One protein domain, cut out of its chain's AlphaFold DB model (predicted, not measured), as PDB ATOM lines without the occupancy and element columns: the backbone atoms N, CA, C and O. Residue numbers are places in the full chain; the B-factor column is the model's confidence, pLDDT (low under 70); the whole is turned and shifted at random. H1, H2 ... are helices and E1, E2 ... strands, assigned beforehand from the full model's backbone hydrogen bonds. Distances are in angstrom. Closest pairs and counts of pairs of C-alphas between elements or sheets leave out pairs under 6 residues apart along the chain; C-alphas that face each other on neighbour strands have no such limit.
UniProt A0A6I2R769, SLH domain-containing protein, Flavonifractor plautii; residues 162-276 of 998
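This is residues 162 to 276 of the 998 residues of the protein "SLH domain-containing protein" of Flavonifractor plautii (UniProt A0A6I2R769). Picture an elongated body of short helices with a small two-stranded antiparallel ribbon, E1 and E2, toward one end, where H7 and H8 also lie. H4, H5 and H6 gather toward the other end, and H1, H2 and H3 lie between the two groups; contacts among the helices are few. The printed part has 115 residues, with eight named helices and two named strands in the order H1, H2, H3, H4, H5, H6, E1, H7, H8, E2, and its class is mostly helix. By its radius of gyration of the C-alphas, 15.4 A, the whole is compact, and its C-alphas span 46 by 28 by 27 A.

Start at the sheet: E1 is residues 235 to 237, 6.8 A from first to last C-alpha, and E2 is residues 268 to 271, 10.4 A; find C-alpha 271 at (-42.981, 43.950, 16.688), where E2 ends. Between them in the chain you meet H7, residues 240 to 249, 14.1 A, and H8, residues 251 to 254, 5.0 A. Now go back to C-alpha 162 at (-35.721, 51.608, 4.740), where H1 begins and runs to residue 167, 8.6 A. H2 is residues 177 to 181, 6.2 A, and H3 is residues 183 to 189, 10.0 A. The longest helix by residues is H4, residues 195 to 207, 17.7 A; find its first C-alpha at (-43.692, 41.664, 3.131). H5 follows at residues 214 to 218, 6.2 A, and H6 at residues 224 to 229, 8.7 A.

Look first between E1 and E2, antiparallel neighbours at 131 degrees: N 236 and O 269 are 2.8 A apart and N 269 and O 236 are 2.9 A apart, both within hydrogen-bond range. Residues 257 to 258 make a short antiparallel pairing with residues 270 to 271 of E2. From E1, step to H2: their closest C-alphas, those of Leu 177 and Phe 236, are 6.3 A apart. H2 and H8 only just touch, with 3 pairs of C-alphas within 8 A, the closest being those of Val 181 and Val 253 at 5.7 A. H7 and H8 touch only at the corner by their link, and only just, with 3 such pairs; the closest C-alphas are those of Glu 247 and Met 254, 5.3 A. H2 and H3 meet only through their link. H3 and H4 only just touch, with 3 pairs, through residues 195 to 198 of H4 alone; the C-alphas of Leu 187 and Leu 195 come closest, at 7.0 A. H4 touches H5 with residues 196 to 200 alone, closest at the C-alphas of Val 200 and Phe 214, 5.7 A. H6 is close to H4 but not clearly touching, at a steep tilt of 59 degrees, opposite ways; their closest C-alphas, those of Tyr 203 and Phe 224, are 7.8 A apart. H1 touches no helix but is near H4, where the closest C-alphas, those of Met 163 and Trp 202, are 6.8 A apart. Among the pairs that stay apart are H4 and H7, and H5 and E2. Every O i to N i+4 pair is within hydrogen-bond range in H1 to H7, while H8 is too short for such a pair.

The two C-alphas farthest apart are those of Asp 210 and Pro 265, 46.7 A. The printed part has no cut, and its one long link is H8 to E2, residues 255 to 267, with no named element. The mean pLDDT of the printed part is 73.4; look for values under 70 at 43 residues, among them 217 to 235, 258 to 269 and 271 to 276.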
ATOM      1  N   GLN A 162     -35.853  50.963   6.048       67.56
ATOM      2  CA  GLN A 162     -35.721  51.608   4.740       67.56
ATOM      3  C   GLN A 162     -36.697  51.032   3.706       67.56
ATOM      4  O   GLN A 162     -37.286  51.798   2.946       67.56
ATOM      5  N   MET A 163     -36.926  49.716   3.717       76.25
ATOM      6  CA  MET A 163     -37.963  49.088   2.893       76.25
ATOM      7  C   MET A 163     -39.353  49.593   3.298       76.25
ATOM      8  O   MET A 163     -40.139  49.999   2.441       76.25
ATOM      9  N   LEU A 164     -39.647  49.610   4.602       78.81
ATOM     10  CA  LEU A 164     -40.930  50.106   5.095       78.81
ATOM     11  C   LEU A 164     -41.111  51.603   4.824       78.81
ATOM     12  O   LEU A 164     -42.201  52.039   4.468       78.81
ATOM     13  N   LYS A 165     -40.041  52.398   4.941       78.88
ATOM     14  CA  LYS A 165     -40.060  53.818   4.576       78.88
ATOM     15  C   LYS A 165     -40.496  54.024   3.127       78.88
ATOM     16  O   LYS A 165     -41.307  54.914   2.864       78.88
ATOM     17  N   ASP A 166     -39.968  53.208   2.218       82.69
ATOM     18  CA  ASP A 166     -40.308  53.270   0.799       82.69
ATOM     19  C   ASP A 166     -41.738  52.756   0.543       82.69
ATOM     20  O   ASP A 166     -42.446  53.363  -0.257       82.69
ATOM     21  N   LEU A 167     -42.188  51.719   1.269       86.56
ATOM     22  CA  LEU A 167     -43.556  51.176   1.181       86.56
ATOM     23  C   LEU A 167     -44.609  52.212   1.589       86.56
ATOM     24  O   LEU A 167     -45.567  52.456   0.869       86.56
ATOM     25  N   PHE A 168     -44.402  52.869   2.732       87.00
ATOM     26  CA  PHE A 168     -45.315  53.893   3.243       87.00
ATOM     27  C   PHE A 168     -45.056  55.288   2.657       87.00
ATOM     28  O   PHE A 168     -45.685  56.257   3.089       87.00
ATOM     29  N   ASN A 169     -44.113  55.413   1.713       84.25
ATOM     30  CA  ASN A 169     -43.701  56.668   1.085       84.25
ATOM     31  C   ASN A 169     -43.493  57.815   2.101       84.25
ATOM     32  O   ASN A 169     -43.977  58.939   1.933       84.25
ATOM     33  N   THR A 170     -42.799  57.516   3.201       80.38
ATOM     34  CA  THR A 170     -42.555  58.465   4.296       80.38
ATOM     35  C   THR A 170     -41.133  59.023   4.243       80.38
ATOM     36  O   THR A 170     -40.192  58.399   3.760       80.38
ATOM     37  N   SER A 171     -40.934  60.246   4.740       73.62
ATOM     38  CA  SER A 171     -39.592  60.830   4.867       73.62
ATOM     39  C   SER A 171     -38.822  60.288   6.078       73.62
ATOM     40  O   SER A 171     -37.600  60.440   6.142       73.62
ATOM     41  N   SER A 172     -39.525  59.672   7.034       67.69
ATOM     42  CA  SER A 172     -38.977  59.101   8.269       67.69
ATOM     43  C   SER A 172     -38.626  57.626   8.080       67.69
ATOM     44  O   SER A 172     -39.393  56.883   7.488       67.69
ATOM     45  N   VAL A 173     -37.487  57.189   8.618       58.72
ATOM     46  CA  VAL A 173     -37.162  55.753   8.739       58.72
ATOM     47  C   VAL A 173     -37.957  55.073   9.862       58.72
ATOM     48  O   VAL A 173     -38.059  53.857   9.888       58.72
ATOM     49  N   ASN A 174     -38.552  55.847  10.772       67.12
ATOM     50  CA  ASN A 174     -39.451  55.328  11.797       67.12
ATOM     51  C   ASN A 174     -40.891  55.375  11.279       67.12
ATOM     52  O   ASN A 174     -41.389  56.463  10.961       67.12
ATOM     53  N   ILE A 175     -41.531  54.211  11.226       75.44
ATOM     54  CA  ILE A 175     -42.936  54.021  10.860       75.44
ATOM     55  C   ILE A 175     -43.814  54.223  12.100       75.44
ATOM     56  O   ILE A 175     -43.426  53.836  13.203       75.44
ATOM     57  N   SER A 176     -44.971  54.874  11.956       81.62
ATOM     58  CA  SER A 176     -45.903  55.065  13.075       81.62
ATOM     59  C   SER A 176     -46.664  53.777  13.408       81.62
ATOM     60  O   SER A 176     -46.769  52.872  12.581       81.62
ATOM     61  N   LEU A 177     -47.250  53.711  14.610       80.75
ATOM     62  CA  LEU A 177     -48.115  52.591  14.988       80.75
ATOM     63  C   LEU A 177     -49.304  52.440  14.019       80.75
ATOM     64  O   LEU A 177     -49.629  51.333  13.625       80.75
ATOM     65  N   GLU A 178     -49.902  53.547  13.572       81.94
ATOM     66  CA  GLU A 178     -51.009  53.539  12.599       81.94
ATOM     67  C   GLU A 178     -50.589  52.987  11.226       81.94
ATOM     68  O   GLU A 178     -51.362  52.300  10.560       81.94
ATOM     69  N   GLN A 179     -49.357  53.267  10.801       84.81
ATOM     70  CA  GLN A 179     -48.825  52.748   9.543       84.81
ATOM     71  C   GLN A 179     -48.511  51.255   9.656       84.81
ATOM     72  O   GLN A 179     -48.889  50.478   8.789       84.81
ATOM     73  N   ILE A 180     -47.864  50.815  10.740       82.56
ATOM     74  CA  ILE A 180     -47.444  49.413  10.842       82.56
ATOM     75  C   ILE A 180     -48.627  48.451  11.021       82.56
ATOM     76  O   ILE A 180     -48.581  47.346  10.493       82.56
ATOM     77  N   VAL A 181     -49.709  48.865  11.694       84.69
ATOM     78  CA  VAL A 181     -50.921  48.029  11.838       84.69
ATOM     79  C   VAL A 181     -51.718  47.906  10.538       84.69
ATOM     80  O   VAL A 181     -52.504  46.982  10.397       84.69
ATOM     81  N   THR A 182     -51.466  48.780   9.556       87.69
ATOM     82  CA  THR A 182     -52.056  48.722   8.204       87.69
ATOM     83  C   THR A 182     -51.092  48.132   7.166       87.69
ATOM     84  O   THR A 182     -51.289  48.287   5.958       87.69
ATOM     85  N   LEU A 183     -50.034  47.442   7.615       86.25
ATOM     86  CA  LEU A 183     -48.970  46.921   6.753       86.25
ATOM     87  C   LEU A 183     -49.494  46.025   5.627       86.25
ATOM     88  O   LEU A 183     -49.144  46.244   4.471       86.25
ATOM     89  N   TYR A 184     -50.327  45.034   5.946       86.44
ATOM     90  CA  TYR A 184     -50.811  44.073   4.948       86.44
ATOM     91  C   TYR A 184     -51.843  44.674   4.000       86.44
ATOM     92  O   TYR A 184     -51.835  44.338   2.818       86.44
ATOM     93  N   ASP A 185     -52.655  45.620   4.477       88.06
ATOM     94  CA  ASP A 185     -53.547  46.395   3.614       88.06
ATOM     95  C   ASP A 185     -52.736  47.213   2.598       88.06
ATOM     96  O   ASP A 185     -53.018  47.189   1.401       88.06
ATOM     97  N   THR A 186     -51.666  47.868   3.060       89.38
ATOM     98  CA  THR A 186     -50.770  48.669   2.208       89.38
ATOM     99  C   THR A 186     -50.014  47.798   1.200       89.38
ATOM    100  O   THR A 186     -49.894  48.161   0.032       89.38
ATOM    101  N   LEU A 187     -49.535  46.622   1.620       89.12
ATOM    102  CA  LEU A 187     -48.907  45.650   0.719       89.12
ATOM    103  C   LEU A 187     -49.875  45.209  -0.384       89.12
ATOM    104  O   LEU A 187     -49.499  45.208  -1.557       89.12
ATOM    105  N   ALA A 188     -51.127  44.906  -0.026       89.19
ATOM    106  CA  ALA A 188     -52.150  44.501  -0.983       89.19
ATOM    107  C   ALA A 188     -52.493  45.619  -1.986       89.19
ATOM    108  O   ALA A 188     -52.667  45.338  -3.175       89.19
ATOM    109  N   GLU A 189     -52.548  46.884  -1.545       91.94
ATOM    110  CA  GLU A 189     -52.738  48.048  -2.428       91.94
ATOM    111  C   GLU A 189     -51.585  48.224  -3.430       91.94
ATOM    112  O   GLU A 189     -51.825  48.533  -4.601       91.94
ATOM    113  N   GLU A 190     -50.349  47.960  -2.999       89.12
ATOM    114  CA  GLU A 190     -49.144  47.994  -3.840       89.12
ATOM    115  C   GLU A 190     -48.959  46.718  -4.691       89.12
ATOM    116  O   GLU A 190     -48.036  46.633  -5.505       89.12
ATOM    117  N   GLY A 191     -49.863  45.740  -4.562       91.81
ATOM    118  CA  GLY A 191     -49.883  44.516  -5.365       91.81
ATOM    119  C   GLY A 191     -48.975  43.395  -4.855       91.81
ATOM    120  O   GLY A 191     -48.544  42.561  -5.653       91.81
ATOM    121  N   TYR A 192     -48.683  43.368  -3.554       90.38
ATOM    122  CA  TYR A 192     -47.866  42.348  -2.899       90.38
ATOM    123  C   TYR A 192     -48.674  41.569  -1.860       90.38
ATOM    124  O   TYR A 192     -49.327  42.146  -0.998       90.38
ATOM    125  N   ASP A 193     -48.566  40.242  -1.902       84.06
ATOM    126  CA  ASP A 193     -49.281  39.353  -0.973       84.06
ATOM    127  C   ASP A 193     -48.533  39.138   0.359       84.06
ATOM    128  O   ASP A 193     -49.066  38.520   1.279       84.06
ATOM    129  N   SER A 194     -47.281  39.599   0.456       85.31
ATOM    130  CA  SER A 194     -46.436  39.455   1.645       85.31
ATOM    131  C   SER A 194     -45.323  40.504   1.682       85.31
ATOM    132  O   SER A 194     -44.877  41.016   0.646       85.31
ATOM    133  N   LEU A 195     -44.839  40.801   2.886       81.38
ATOM    134  CA  LEU A 195     -43.692  41.664   3.131       81.38
ATOM    135  C   LEU A 195     -42.415  41.091   2.507       81.38
ATOM    136  O   LEU A 195     -41.595  41.841   1.984       81.38
ATOM    137  N   THR A 196     -42.266  39.767   2.510       80.00
ATOM    138  CA  THR A 196     -41.157  39.033   1.888       80.00
ATOM    139  C   THR A 196     -41.154  39.230   0.369       80.00
ATOM    140  O   THR A 196     -40.107  39.502  -0.217       80.00
ATOM    141  N   ASN A 197     -42.320  39.177  -0.285       86.06
ATOM    142  CA  ASN A 197     -42.432  39.420  -1.727       86.06
ATOM    143  C   ASN A 197     -42.130  40.881  -2.078       86.06
ATOM    144  O   ASN A 197     -41.432  41.154  -3.060       86.06
ATOM    145  N   TYR A 198     -42.611  41.818  -1.256       88.56
ATOM    146  CA  TYR A 198     -42.261  43.228  -1.401       88.56
ATOM    147  C   TYR A 198     -40.760  43.461  -1.215       88.56
ATOM    148  O   TYR A 198     -40.151  44.182  -2.007       88.56
ATOM    149  N   PHE A 199     -40.135  42.797  -0.238       82.88
ATOM    150  CA  PHE A 199     -38.692  42.864  -0.020       82.88
ATOM    151  C   PHE A 199     -37.911  42.421  -1.256       82.88
ATOM    152  O   PHE A 199     -36.994  43.124  -1.666       82.88
ATOM    153  N   VAL A 200     -38.284  41.304  -1.891       84.56
ATOM    154  CA  VAL A 200     -37.614  40.818  -3.113       84.56
ATOM    155  C   VAL A 200     -37.658  41.870  -4.218       84.56
ATOM    156  O   VAL A 200     -36.633  42.193  -4.820       84.56
ATOM    157  N   ALA A 201     -38.836  42.453  -4.459       87.88
ATOM    158  CA  ALA A 201     -39.012  43.490  -5.470       87.88
ATOM    159  C   ALA A 201     -38.239  44.773  -5.129       87.88
ATOM    160  O   ALA A 201     -37.584  45.363  -5.995       87.88
ATOM    161  N   TRP A 202     -38.275  45.187  -3.862       87.38
ATOM    162  CA  TRP A 202     -37.533  46.335  -3.355       87.38
ATOM    163  C   TRP A 202     -36.019  46.134  -3.485       87.38
ATOM    164  O   TRP A 202     -35.329  47.010  -4.005       87.38
ATOM    165  N   TYR A 203     -35.514  44.965  -3.091       81.06
ATOM    166  CA  TYR A 203     -34.102  44.605  -3.148       81.06
ATOM    167  C   TYR A 203     -33.596  44.587  -4.592       81.06
ATOM    168  O   TYR A 203     -32.590  45.230  -4.899       81.06
ATOM    169  N   ASN A 204     -34.346  43.949  -5.497       85.81
ATOM    170  CA  ASN A 204     -34.055  43.938  -6.931       85.81
ATOM    171  C   ASN A 204     -33.993  45.342  -7.526       85.81
ATOM    172  O   ASN A 204     -33.056  45.683  -8.253       85.81
ATOM    173  N   LYS A 205     -34.951  46.197  -7.160       86.69
ATOM    174  CA  LYS A 205     -34.985  47.591  -7.604       86.69
ATOM    175  C   LYS A 205     -33.813  48.404  -7.054       86.69
ATOM    176  O   LYS A 205     -33.220  49.183  -7.797       86.69
ATOM    177  N   LYS A 206     -33.488  48.247  -5.769       83.12
ATOM    178  CA  LYS A 206     -32.431  49.006  -5.091       83.12
ATOM    179  C   LYS A 206     -31.041  48.622  -5.596       83.12
ATOM    180  O   LYS A 206     -30.233  49.507  -5.868       83.12
ATOM    181  N   ASN A 207     -30.788  47.325  -5.748       79.88
ATOM    182  CA  ASN A 207     -29.473  46.785  -6.095       79.88
ATOM    183  C   ASN A 207     -29.308  46.495  -7.595       79.88
ATOM    184  O   ASN A 207     -28.250  46.040  -8.019       79.88
ATOM    185  N   SER A 208     -30.318  46.809  -8.416       86.06
ATOM    186  CA  SER A 208     -30.333  46.518  -9.860       86.06
ATOM    187  C   SER A 208     -30.113  45.028 -10.171       86.06
ATOM    188  O   SER A 208     -29.345  44.680 -11.067       86.06
ATOM    189  N   THR A 209     -30.792  44.155  -9.422       86.00
ATOM    190  CA  THR A 209     -30.762  42.688  -9.571       86.00
ATOM    191  C   THR A 209     -32.112  42.143 -10.057       86.00
ATOM    192  O   THR A 209     -33.075  42.898 -10.185       86.00
ATOM    193  N   ASP A 210     -32.185  40.842 -10.356       89.44
ATOM    194  CA  ASP A 210     -33.395  40.178 -10.882       89.44
ATOM    195  C   ASP A 210     -33.613  38.792 -10.241       89.44
ATOM    196  O   ASP A 210     -33.719  37.764 -10.910       89.44
ATOM    197  N   TYR A 211     -33.594  38.742  -8.908       84.00
ATOM    198  CA  TYR A 211     -33.848  37.516  -8.155       84.00
ATOM    199  C   TYR A 211     -35.326  37.132  -8.200       84.00
ATOM    200  O   TYR A 211     -36.201  37.956  -7.935       84.00
ATOM    201  N   ALA A 212     -35.600  35.863  -8.506       85.62
ATOM    202  CA  ALA A 212     -36.958  35.356  -8.700       85.62
ATOM    203  C   ALA A 212     -37.743  35.148  -7.392       85.62
ATOM    204  O   ALA A 212     -38.970  35.073  -7.420       85.62
ATOM    205  N   SER A 213     -37.056  35.016  -6.260       83.06
ATOM    206  CA  SER A 213     -37.657  34.780  -4.948       83.06
ATOM    207  C   SER A 213     -36.726  35.246  -3.838       83.06
ATOM    208  O   SER A 213     -35.553  35.538  -4.073       83.06
ATOM    209  N   PHE A 214     -37.251  35.275  -2.617       73.06
ATOM    210  CA  PHE A 214     -36.462  35.547  -1.424       73.06
ATOM    211  C   PHE A 214     -35.357  34.501  -1.245       73.06
ATOM    212  O   PHE A 214     -34.197  34.869  -1.113       73.06
ATOM    213  N   ASP A 215     -35.674  33.217  -1.418       69.38
ATOM    214  CA  ASP A 215     -34.685  32.131  -1.393       69.38
ATOM    215  C   ASP A 215     -33.592  32.295  -2.464       69.38
ATOM    216  O   ASP A 215     -32.433  31.953  -2.241       69.38
ATOM    217  N   ALA A 216     -33.929  32.858  -3.631       72.75
ATOM    218  CA  ALA A 216     -32.945  33.143  -4.672       72.75
ATOM    219  C   ALA A 216     -32.005  34.299  -4.294       72.75
ATOM    220  O   ALA A 216     -30.862  34.284  -4.735       72.75
ATOM    221  N   ILE A 217     -32.459  35.268  -3.486       67.06
ATOM    222  CA  ILE A 217     -31.599  36.301  -2.880       67.06
ATOM    223  C   ILE A 217     -30.695  35.656  -1.822       67.06
ATOM    224  O   ILE A 217     -29.478  35.850  -1.856       67.06
ATOM    225  N   MET A 218     -31.287  34.843  -0.935       57.19
ATOM    226  CA  MET A 218     -30.589  34.113   0.133       57.19
ATOM    227  C   MET A 218     -29.444  33.245  -0.394       57.19
ATOM    228  O   MET A 218     -28.425  33.091   0.271       57.19
ATOM    229  N   ALA A 219     -29.593  32.694  -1.599       56.72
ATOM    230  CA  ALA A 219     -28.609  31.797  -2.185       56.72
ATOM    231  C   ALA A 219     -27.302  32.482  -2.639       56.72
ATOM    232  O   ALA A 219     -26.322  31.777  -2.869       56.72
ATOM    233  N   VAL A 220     -27.264  33.812  -2.836       53.91
ATOM    234  CA  VAL A 220     -26.196  34.440  -3.652       53.91
ATOM    235  C   VAL A 220     -25.799  35.888  -3.306       53.91
ATOM    236  O   VAL A 220     -24.868  36.396  -3.935       53.91
ATOM    237  N   ALA A 221     -26.473  36.599  -2.388       54.56
ATOM    238  CA  ALA A 221     -26.331  38.066  -2.297       54.56
ATOM    239  C   ALA A 221     -26.072  38.659  -0.889       54.56
ATOM    240  O   ALA A 221     -26.875  39.473  -0.447       54.56
ATOM    241  N   PRO A 222     -24.927  38.402  -0.225       44.44
ATOM    242  CA  PRO A 222     -24.648  38.692   1.200       44.44
ATOM    243  C   PRO A 222     -24.886  40.118   1.710       44.44
ATOM    244  O   PRO A 222     -25.263  40.310   2.863       44.44
ATOM    245  N   ALA A 223     -24.703  41.134   0.860       45.16
ATOM    246  CA  ALA A 223     -24.921  42.539   1.221       45.16
ATOM    247  C   ALA A 223     -26.387  42.848   1.597       45.16
ATOM    248  O   ALA A 223     -26.697  43.921   2.113       45.16
ATOM    249  N   PHE A 224     -27.304  41.908   1.344       54.19
ATOM    250  CA  PHE A 224     -28.694  42.009   1.765       54.19
ATOM    251  C   PHE A 224     -28.894  41.946   3.285       54.19
ATOM    252  O   PHE A 224     -29.857  42.542   3.769       54.19
ATOM    253  N   PHE A 225     -27.996  41.296   4.040       53.78
ATOM    254  CA  PHE A 225     -28.116  41.212   5.500       53.78
ATOM    255  C   PHE A 225     -27.972  42.582   6.153       53.78
ATOM    256  O   PHE A 225     -28.790  42.944   6.995       53.78
ATOM    257  N   GLU A 226     -27.031  43.406   5.686       52.03
ATOM    258  CA  GLU A 226     -26.930  44.802   6.116       52.03
ATOM    259  C   GLU A 226     -28.215  45.592   5.815       52.03
ATOM    260  O   GLU A 226     -28.643  46.426   6.608       52.03
ATOM    261  N   ASP A 227     -28.853  45.347   4.671       54.38
ATOM    262  CA  ASP A 227     -30.083  46.040   4.271       54.38
ATOM    263  C   ASP A 227     -31.317  45.617   5.091       54.38
ATOM    264  O   ASP A 227     -32.268  46.397   5.237       54.38
ATOM    265  N   ILE A 228     -31.283  44.406   5.652       54.69
ATOM    266  CA  ILE A 228     -32.262  43.876   6.606       54.69
ATOM    267  C   ILE A 228     -31.977  44.397   8.030       54.69
ATOM    268  O   ILE A 228     -32.912  44.809   8.719       54.69
ATOM    269  N   GLN A 229     -30.705  44.443   8.447       50.47
ATOM    270  CA  GLN A 229     -30.261  44.781   9.810       50.47
ATOM    271  C   GLN A 229     -30.119  46.287  10.095       50.47
ATOM    272  O   GLN A 229     -30.145  46.687  11.255       50.47
ATOM    273  N   LYS A 230     -30.037  47.165   9.082       50.38
ATOM    274  CA  LYS A 230     -29.934  48.640   9.247       50.38
ATOM    275  C   LYS A 230     -31.184  49.323   9.856       50.38
ATOM    276  O   LYS A 230     -31.342  50.542   9.747       50.38
ATOM    277  N   GLY A 231     -32.103  48.572  10.468       50.38
ATOM    278  CA  GLY A 231     -33.294  49.087  11.146       50.38
ATOM    279  C   GLY A 231     -33.067  49.333  12.642       50.38
ATOM    280  O   GLY A 231     -32.524  48.493  13.343       50.38
ATOM    281  N   ASN A 232     -33.538  50.473  13.154       49.00
ATOM    282  CA  ASN A 232     -33.670  50.696  14.598       49.00
ATOM    283  C   ASN A 232     -34.826  49.851  15.152       49.00
ATOM    284  O   ASN A 232     -35.867  49.763  14.496       49.00
ATOM    285  N   ALA A 233     -34.699  49.345  16.384       54.84
ATOM    286  CA  ALA A 233     -35.791  48.687  17.105       54.84
ATOM    287  C   ALA A 233     -37.047  49.583  17.129       54.84
ATOM    288  O   ALA A 233     -37.063  50.639  17.774       54.84
ATOM    289  N   MET A 234     -38.100  49.177  16.412       63.00
ATOM    290  CA  MET A 234     -39.363  49.913  16.370       63.00
ATOM    291  C   MET A 234     -40.119  49.690  17.679       63.00
ATOM    292  O   MET A 234     -40.722  48.640  17.902       63.00
ATOM    293  N   LYS A 235     -40.058  50.688  18.563       69.62
ATOM    294  CA  LYS A 235     -40.786  50.706  19.834       69.62
ATOM    295  C   LYS A 235     -42.074  51.503  19.674       69.62
ATOM    296  O   LYS A 235     -42.041  52.668  19.277       69.62
ATOM    297  N   PHE A 236     -43.186  50.890  20.048       75.38
ATOM    298  CA  PHE A 236     -44.505  51.499  20.051       75.38
ATOM    299  C   PHE A 236     -45.015  51.599  21.484       75.38
ATOM    300  O   PHE A 236     -44.794  50.706  22.297       75.38
ATOM    301  N   SER A 237     -45.701  52.692  21.797       75.38
ATOM    302  CA  SER A 237     -46.366  52.883  23.085       75.38
ATOM    303  C   SER A 237     -47.858  53.027  22.850       75.38
ATOM    304  O   SER A 237     -48.279  53.839  22.027       75.38
ATOM    305  N   CYS A 238     -48.655  52.290  23.610       71.44
ATOM    306  CA  CYS A 238     -50.095  52.491  23.696       71.44
ATOM    307  C   CYS A 238     -50.579  52.128  25.107       71.44
ATOM    308  O   CYS A 238     -49.836  51.563  25.913       71.44
ATOM    309  N   THR A 239     -51.817  52.477  25.447       78.81
ATOM    310  CA  THR A 239     -52.433  51.978  26.684       78.81
ATOM    311  C   THR A 239     -52.771  50.490  26.548       78.81
ATOM    312  O   THR A 239     -52.859  49.960  25.442       78.81
ATOM    313  N   ALA A 240     -52.996  49.801  27.669       74.44
ATOM    314  CA  ALA A 240     -53.414  48.396  27.651       74.44
ATOM    315  C   ALA A 240     -54.768  48.187  26.938       74.44
ATOM    316  O   ALA A 240     -54.950  47.192  26.238       74.44
ATOM    317  N   GLU A 241     -55.697  49.142  27.074       78.50
ATOM    318  CA  GLU A 241     -56.976  49.145  26.347       78.50
ATOM    319  C   GLU A 241     -56.746  49.302  24.839       78.50
ATOM    320  O   GLU A 241     -57.226  48.476  24.071       78.50
ATOM    321  N   GLN A 242     -55.924  50.271  24.420       80.19
ATOM    322  CA  GLN A 242     -55.563  50.461  23.010       80.19
ATOM    323  C   GLN A 242     -54.847  49.243  22.425       80.19
ATOM    324  O   GLN A 242     -55.086  48.886  21.280       80.19
ATOM    325  N   PHE A 243     -53.977  48.589  23.197       81.44
ATOM    326  CA  PHE A 243     -53.305  47.376  22.747       81.44
ATOM    327  C   PHE A 243     -54.304  46.244  22.502       81.44
ATOM    328  O   PHE A 243     -54.216  45.569  21.487       81.44
ATOM    329  N   THR A 244     -55.275  46.075  23.405       80.56
ATOM    330  CA  THR A 244     -56.333  45.060  23.270       80.56
ATOM    331  C   THR A 244     -57.215  45.352  22.051       80.56
ATOM    332  O   THR A 244     -57.514  44.448  21.280       80.56
ATOM    333  N   GLU A 245     -57.575  46.621  21.829       84.31
ATOM    334  CA  GLU A 245     -58.309  47.045  20.628       84.31
ATOM    335  C   GLU A 245     -57.512  46.773  19.344       84.31
ATOM    336  O   GLU A 245     -58.077  46.311  18.357       84.31
ATOM    337  N   LEU A 246     -56.198  47.018  19.354       83.56
ATOM    338  CA  LEU A 246     -55.317  46.712  18.228       83.56
ATOM    339  C   LEU A 246     -55.168  45.200  18.008       83.56
ATOM    340  O   LEU A 246     -55.175  44.766  16.862       83.56
ATOM    341  N   GLU A 247     -55.060  44.396  19.071       82.19
ATOM    342  CA  GLU A 247     -55.032  42.927  18.987       82.19
ATOM    343  C   GLU A 247     -56.312  42.370  18.347       82.19
ATOM    344  O   GLU A 247     -56.239  41.434  17.553       82.19
ATOM    345  N   GLU A 248     -57.476  42.950  18.659       83.81
ATOM    346  CA  GLU A 248     -58.760  42.547  18.073       83.81
ATOM    347  C   GLU A 248     -58.949  43.046  16.633       83.81
ATOM    348  O   GLU A 248     -59.499  42.322  15.801       83.81
ATOM    349  N   ALA A 249     -58.529  44.281  16.337       83.06
ATOM    350  CA  ALA A 249     -58.743  44.919  15.037       83.06
ATOM    351  C   ALA A 249     -57.709  44.510  13.976       83.06
ATOM    352  O   ALA A 249     -58.059  44.431  12.800       83.06
ATOM    353  N   HIS A 250     -56.471  44.250  14.400       83.50
ATOM    354  CA  HIS A 250     -55.322  43.941  13.546       83.50
ATOM    355  C   HIS A 250     -54.550  42.711  14.061       83.50
ATOM    356  O   HIS A 250     -53.341  42.795  14.327       83.50
ATOM    357  N   PRO A 251     -55.214  41.553  14.256       79.25
ATOM    358  CA  PRO A 251     -54.577  40.353  14.802       79.25
ATOM    359  C   PRO A 251     -53.411  39.863  13.934       79.25
ATOM    360  O   PRO A 251     -52.454  39.279  14.445       79.25
ATOM    361  N   GLU A 252     -53.464  40.121  12.626       73.00
ATOM    362  CA  GLU A 252     -52.412  39.792  11.677       73.00
ATOM    363  C   GLU A 252     -51.107  40.513  11.990       73.00
ATOM    364  O   GLU A 252     -50.076  39.867  11.860       73.00
ATOM    365  N   VAL A 253     -51.148  41.769  12.461       75.88
ATOM    366  CA  VAL A 253     -49.957  42.542  12.850       75.88
ATOM    367  C   VAL A 253     -49.587  42.362  14.312       75.88
ATOM    368  O   VAL A 253     -48.423  42.170  14.671       75.88
ATOM    369  N   MET A 254     -50.588  42.401  15.180       77.62
ATOM    370  CA  MET A 254     -50.366  42.439  16.620       77.62
ATOM    371  C   MET A 254     -49.917  41.097  17.201       77.62
ATOM    372  O   MET A 254     -49.313  41.082  18.270       77.62
ATOM    373  N   ARG A 255     -50.082  39.982  16.472       72.06
ATOM    374  CA  ARG A 255     -49.501  38.676  16.840       72.06
ATOM    375  C   ARG A 255     -47.974  38.675  16.963       72.06
ATOM    376  O   ARG A 255     -47.420  37.762  17.566       72.06
ATOM    377  N   TRP A 256     -47.291  39.675  16.404       66.62
ATOM    378  CA  TRP A 256     -45.837  39.816  16.523       66.62
ATOM    379  C   TRP A 256     -45.409  40.739  17.661       66.62
ATOM    380  O   TRP A 256     -44.214  40.976  17.834       66.62
ATOM    381  N   ALA A 257     -46.345  41.280  18.440       71.69
ATOM    382  CA  ALA A 257     -46.025  42.185  19.529       71.69
ATOM    383  C   ALA A 257     -45.312  41.473  20.690       71.69
ATOM    384  O   ALA A 257     -45.729  40.424  21.172       71.69
ATOM    385  N   TYR A 258     -44.234  42.086  21.168       65.62
ATOM    386  CA  TYR A 258     -43.393  41.613  22.258       65.62
ATOM    387  C   TYR A 258     -43.169  42.726  23.283       65.62
ATOM    388  O   TYR A 258     -42.828  43.856  22.922       65.62
ATOM    389  N   PHE A 259     -43.332  42.394  24.564       64.19
ATOM    390  CA  PHE A 259     -43.095  43.296  25.689       64.19
ATOM    391  C   PHE A 259     -41.797  42.917  26.410       64.19
ATOM    392  O   PHE A 259     -41.757  41.868  27.053       64.19
ATOM    393  N   PRO A 260     -40.759  43.772  26.381       52.28
ATOM    394  CA  PRO A 260     -39.480  43.479  27.031       52.28
ATOM    395  C   PRO A 260     -39.538  43.356  28.566       52.28
ATOM    396  O   PRO A 260     -38.625  42.792  29.155       52.28
ATOM    397  N   SER A 261     -40.566  43.904  29.228       53.59
ATOM    398  CA  SER A 261     -40.654  43.974  30.700       53.59
ATOM    399  C   SER A 261     -42.052  43.677  31.276       53.59
ATOM    400  O   SER A 261     -42.331  44.042  32.418       53.59
ATOM    401  N   GLY A 262     -42.928  43.016  30.507       56.81
ATOM    402  CA  GLY A 262     -44.317  42.699  30.890       56.81
ATOM    403  C   GLY A 262     -45.388  43.595  30.239       56.81
ATOM    404  O   GLY A 262     -45.062  44.584  29.591       56.81
ATOM    405  N   LYS A 263     -46.674  43.213  30.369       55.16
ATOM    406  CA  LYS A 263     -47.847  43.905  29.778       55.16
ATOM    407  C   LYS A 263     -48.562  44.761  30.837       55.16
ATOM    408  O   LYS A 263     -49.498  44.301  31.490       55.16
ATOM    409  N   GLY A 264     -48.115  45.997  31.030       53.12
ATOM    410  CA  GLY A 264     -48.655  46.994  31.957       53.12
ATOM    411  C   GLY A 264     -49.095  48.304  31.271       53.12
ATOM    412  O   GLY A 264     -48.810  48.542  30.093       53.12
ATOM    413  N   PRO A 265     -49.853  49.180  31.964       46.19
ATOM    414  CA  PRO A 265     -50.363  50.420  31.378       46.19
ATOM    415  C   PRO A 265     -49.232  51.424  31.105       46.19
ATOM    416  O   PRO A 265     -48.663  51.984  32.040       46.19
ATOM    417  N   GLY A 266     -48.961  51.701  29.825       56.84
ATOM    418  CA  GLY A 266     -47.906  52.626  29.389       56.84
ATOM    419  C   GLY A 266     -46.613  51.946  28.927       56.84
ATOM    420  O   GLY A 266     -45.656  52.652  28.603       56.84
ATOM    421  N   ASP A 267     -46.590  50.615  28.866       65.25
ATOM    422  CA  ASP A 267     -45.417  49.868  28.424       65.25
ATOM    423  C   ASP A 267     -45.182  49.995  26.915       65.25
ATOM    424  O   ASP A 267     -46.106  50.069  26.100       65.25
ATOM    425  N   THR A 268     -43.905  50.039  26.538       68.06
ATOM    426  CA  THR A 268     -43.481  49.988  25.140       68.06
ATOM    427  C   THR A 268     -43.440  48.543  24.671       68.06
ATOM    428  O   THR A 268     -42.714  47.739  25.261       68.06
ATOM    429  N   PHE A 269     -44.132  48.230  23.582       68.56
ATOM    430  CA  PHE A 269     -43.984  46.955  22.889       68.56
ATOM    431  C   PHE A 269     -43.217  47.139  21.581       68.56
ATOM    432  O   PHE A 269     -43.076  48.244  21.053       68.56
ATOM    433  N   GLN A 270     -42.687  46.038  21.072       71.38
ATOM    434  CA  GLN A 270     -41.979  45.959  19.801       71.38
ATOM    435  C   GLN A 270     -42.641  44.906  18.919       71.38
ATOM    436  O   GLN A 270     -43.264  43.994  19.449       71.38
ATOM    437  N   LEU A 271     -42.501  44.995  17.599       66.19
ATOM    438  CA  LEU A 271     -42.981  43.950  16.688       66.19
ATOM    439  C   LEU A 271     -41.809  43.064  16.254       66.19
ATOM    440  O   LEU A 271     -40.863  43.556  15.643       66.19
ATOM    441  N   LYS A 272     -41.861  41.768  16.572       61.69
ATOM    442  CA  LYS A 272     -40.935  40.752  16.049       61.69
ATOM    443  C   LYS A 272     -41.115  40.592  14.529       61.69
ATOM    444  O   LYS A 272     -42.081  41.097  13.959       61.69
ATOM    445  N   TRP A 273     -40.171  39.908  13.876       60.41
ATOM    446  CA  TRP A 273     -40.189  39.662  12.430       60.41
ATOM    447  C   TRP A 273     -41.568  39.166  11.962       60.41
ATOM    448  O   TRP A 273     -42.018  38.118  12.427       60.41
ATOM    449  N   PRO A 274     -42.250  39.894  11.061       59.69
ATOM    450  CA  PRO A 274     -43.640  39.601  10.734       59.69
ATOM    451  C   PRO A 274     -43.813  38.375   9.821       59.69
ATOM    452  O   PRO A 274     -44.911  37.844   9.701       59.69
ATOM    453  N   GLU A 275     -42.751  37.880   9.179       69.19
ATOM    454  CA  GLU A 275     -42.838  36.751   8.247       69.19
ATOM    455  C   GLU A 275     -41.647  35.802   8.376       69.19
ATOM    456  O   GLU A 275     -40.512  36.240   8.573       69.19
ATOM    457  N   SER A 276     -41.910  34.500   8.226       60.12
ATOM    458  CA  SER A 276     -40.942  33.423   8.466       60.12
ATOM    459  C   SER A 276     -39.703  33.502   7.574       60.12
ATOM    460  O   SER A 276     -38.610  33.257   8.058       60.12
TER     461      SER A 276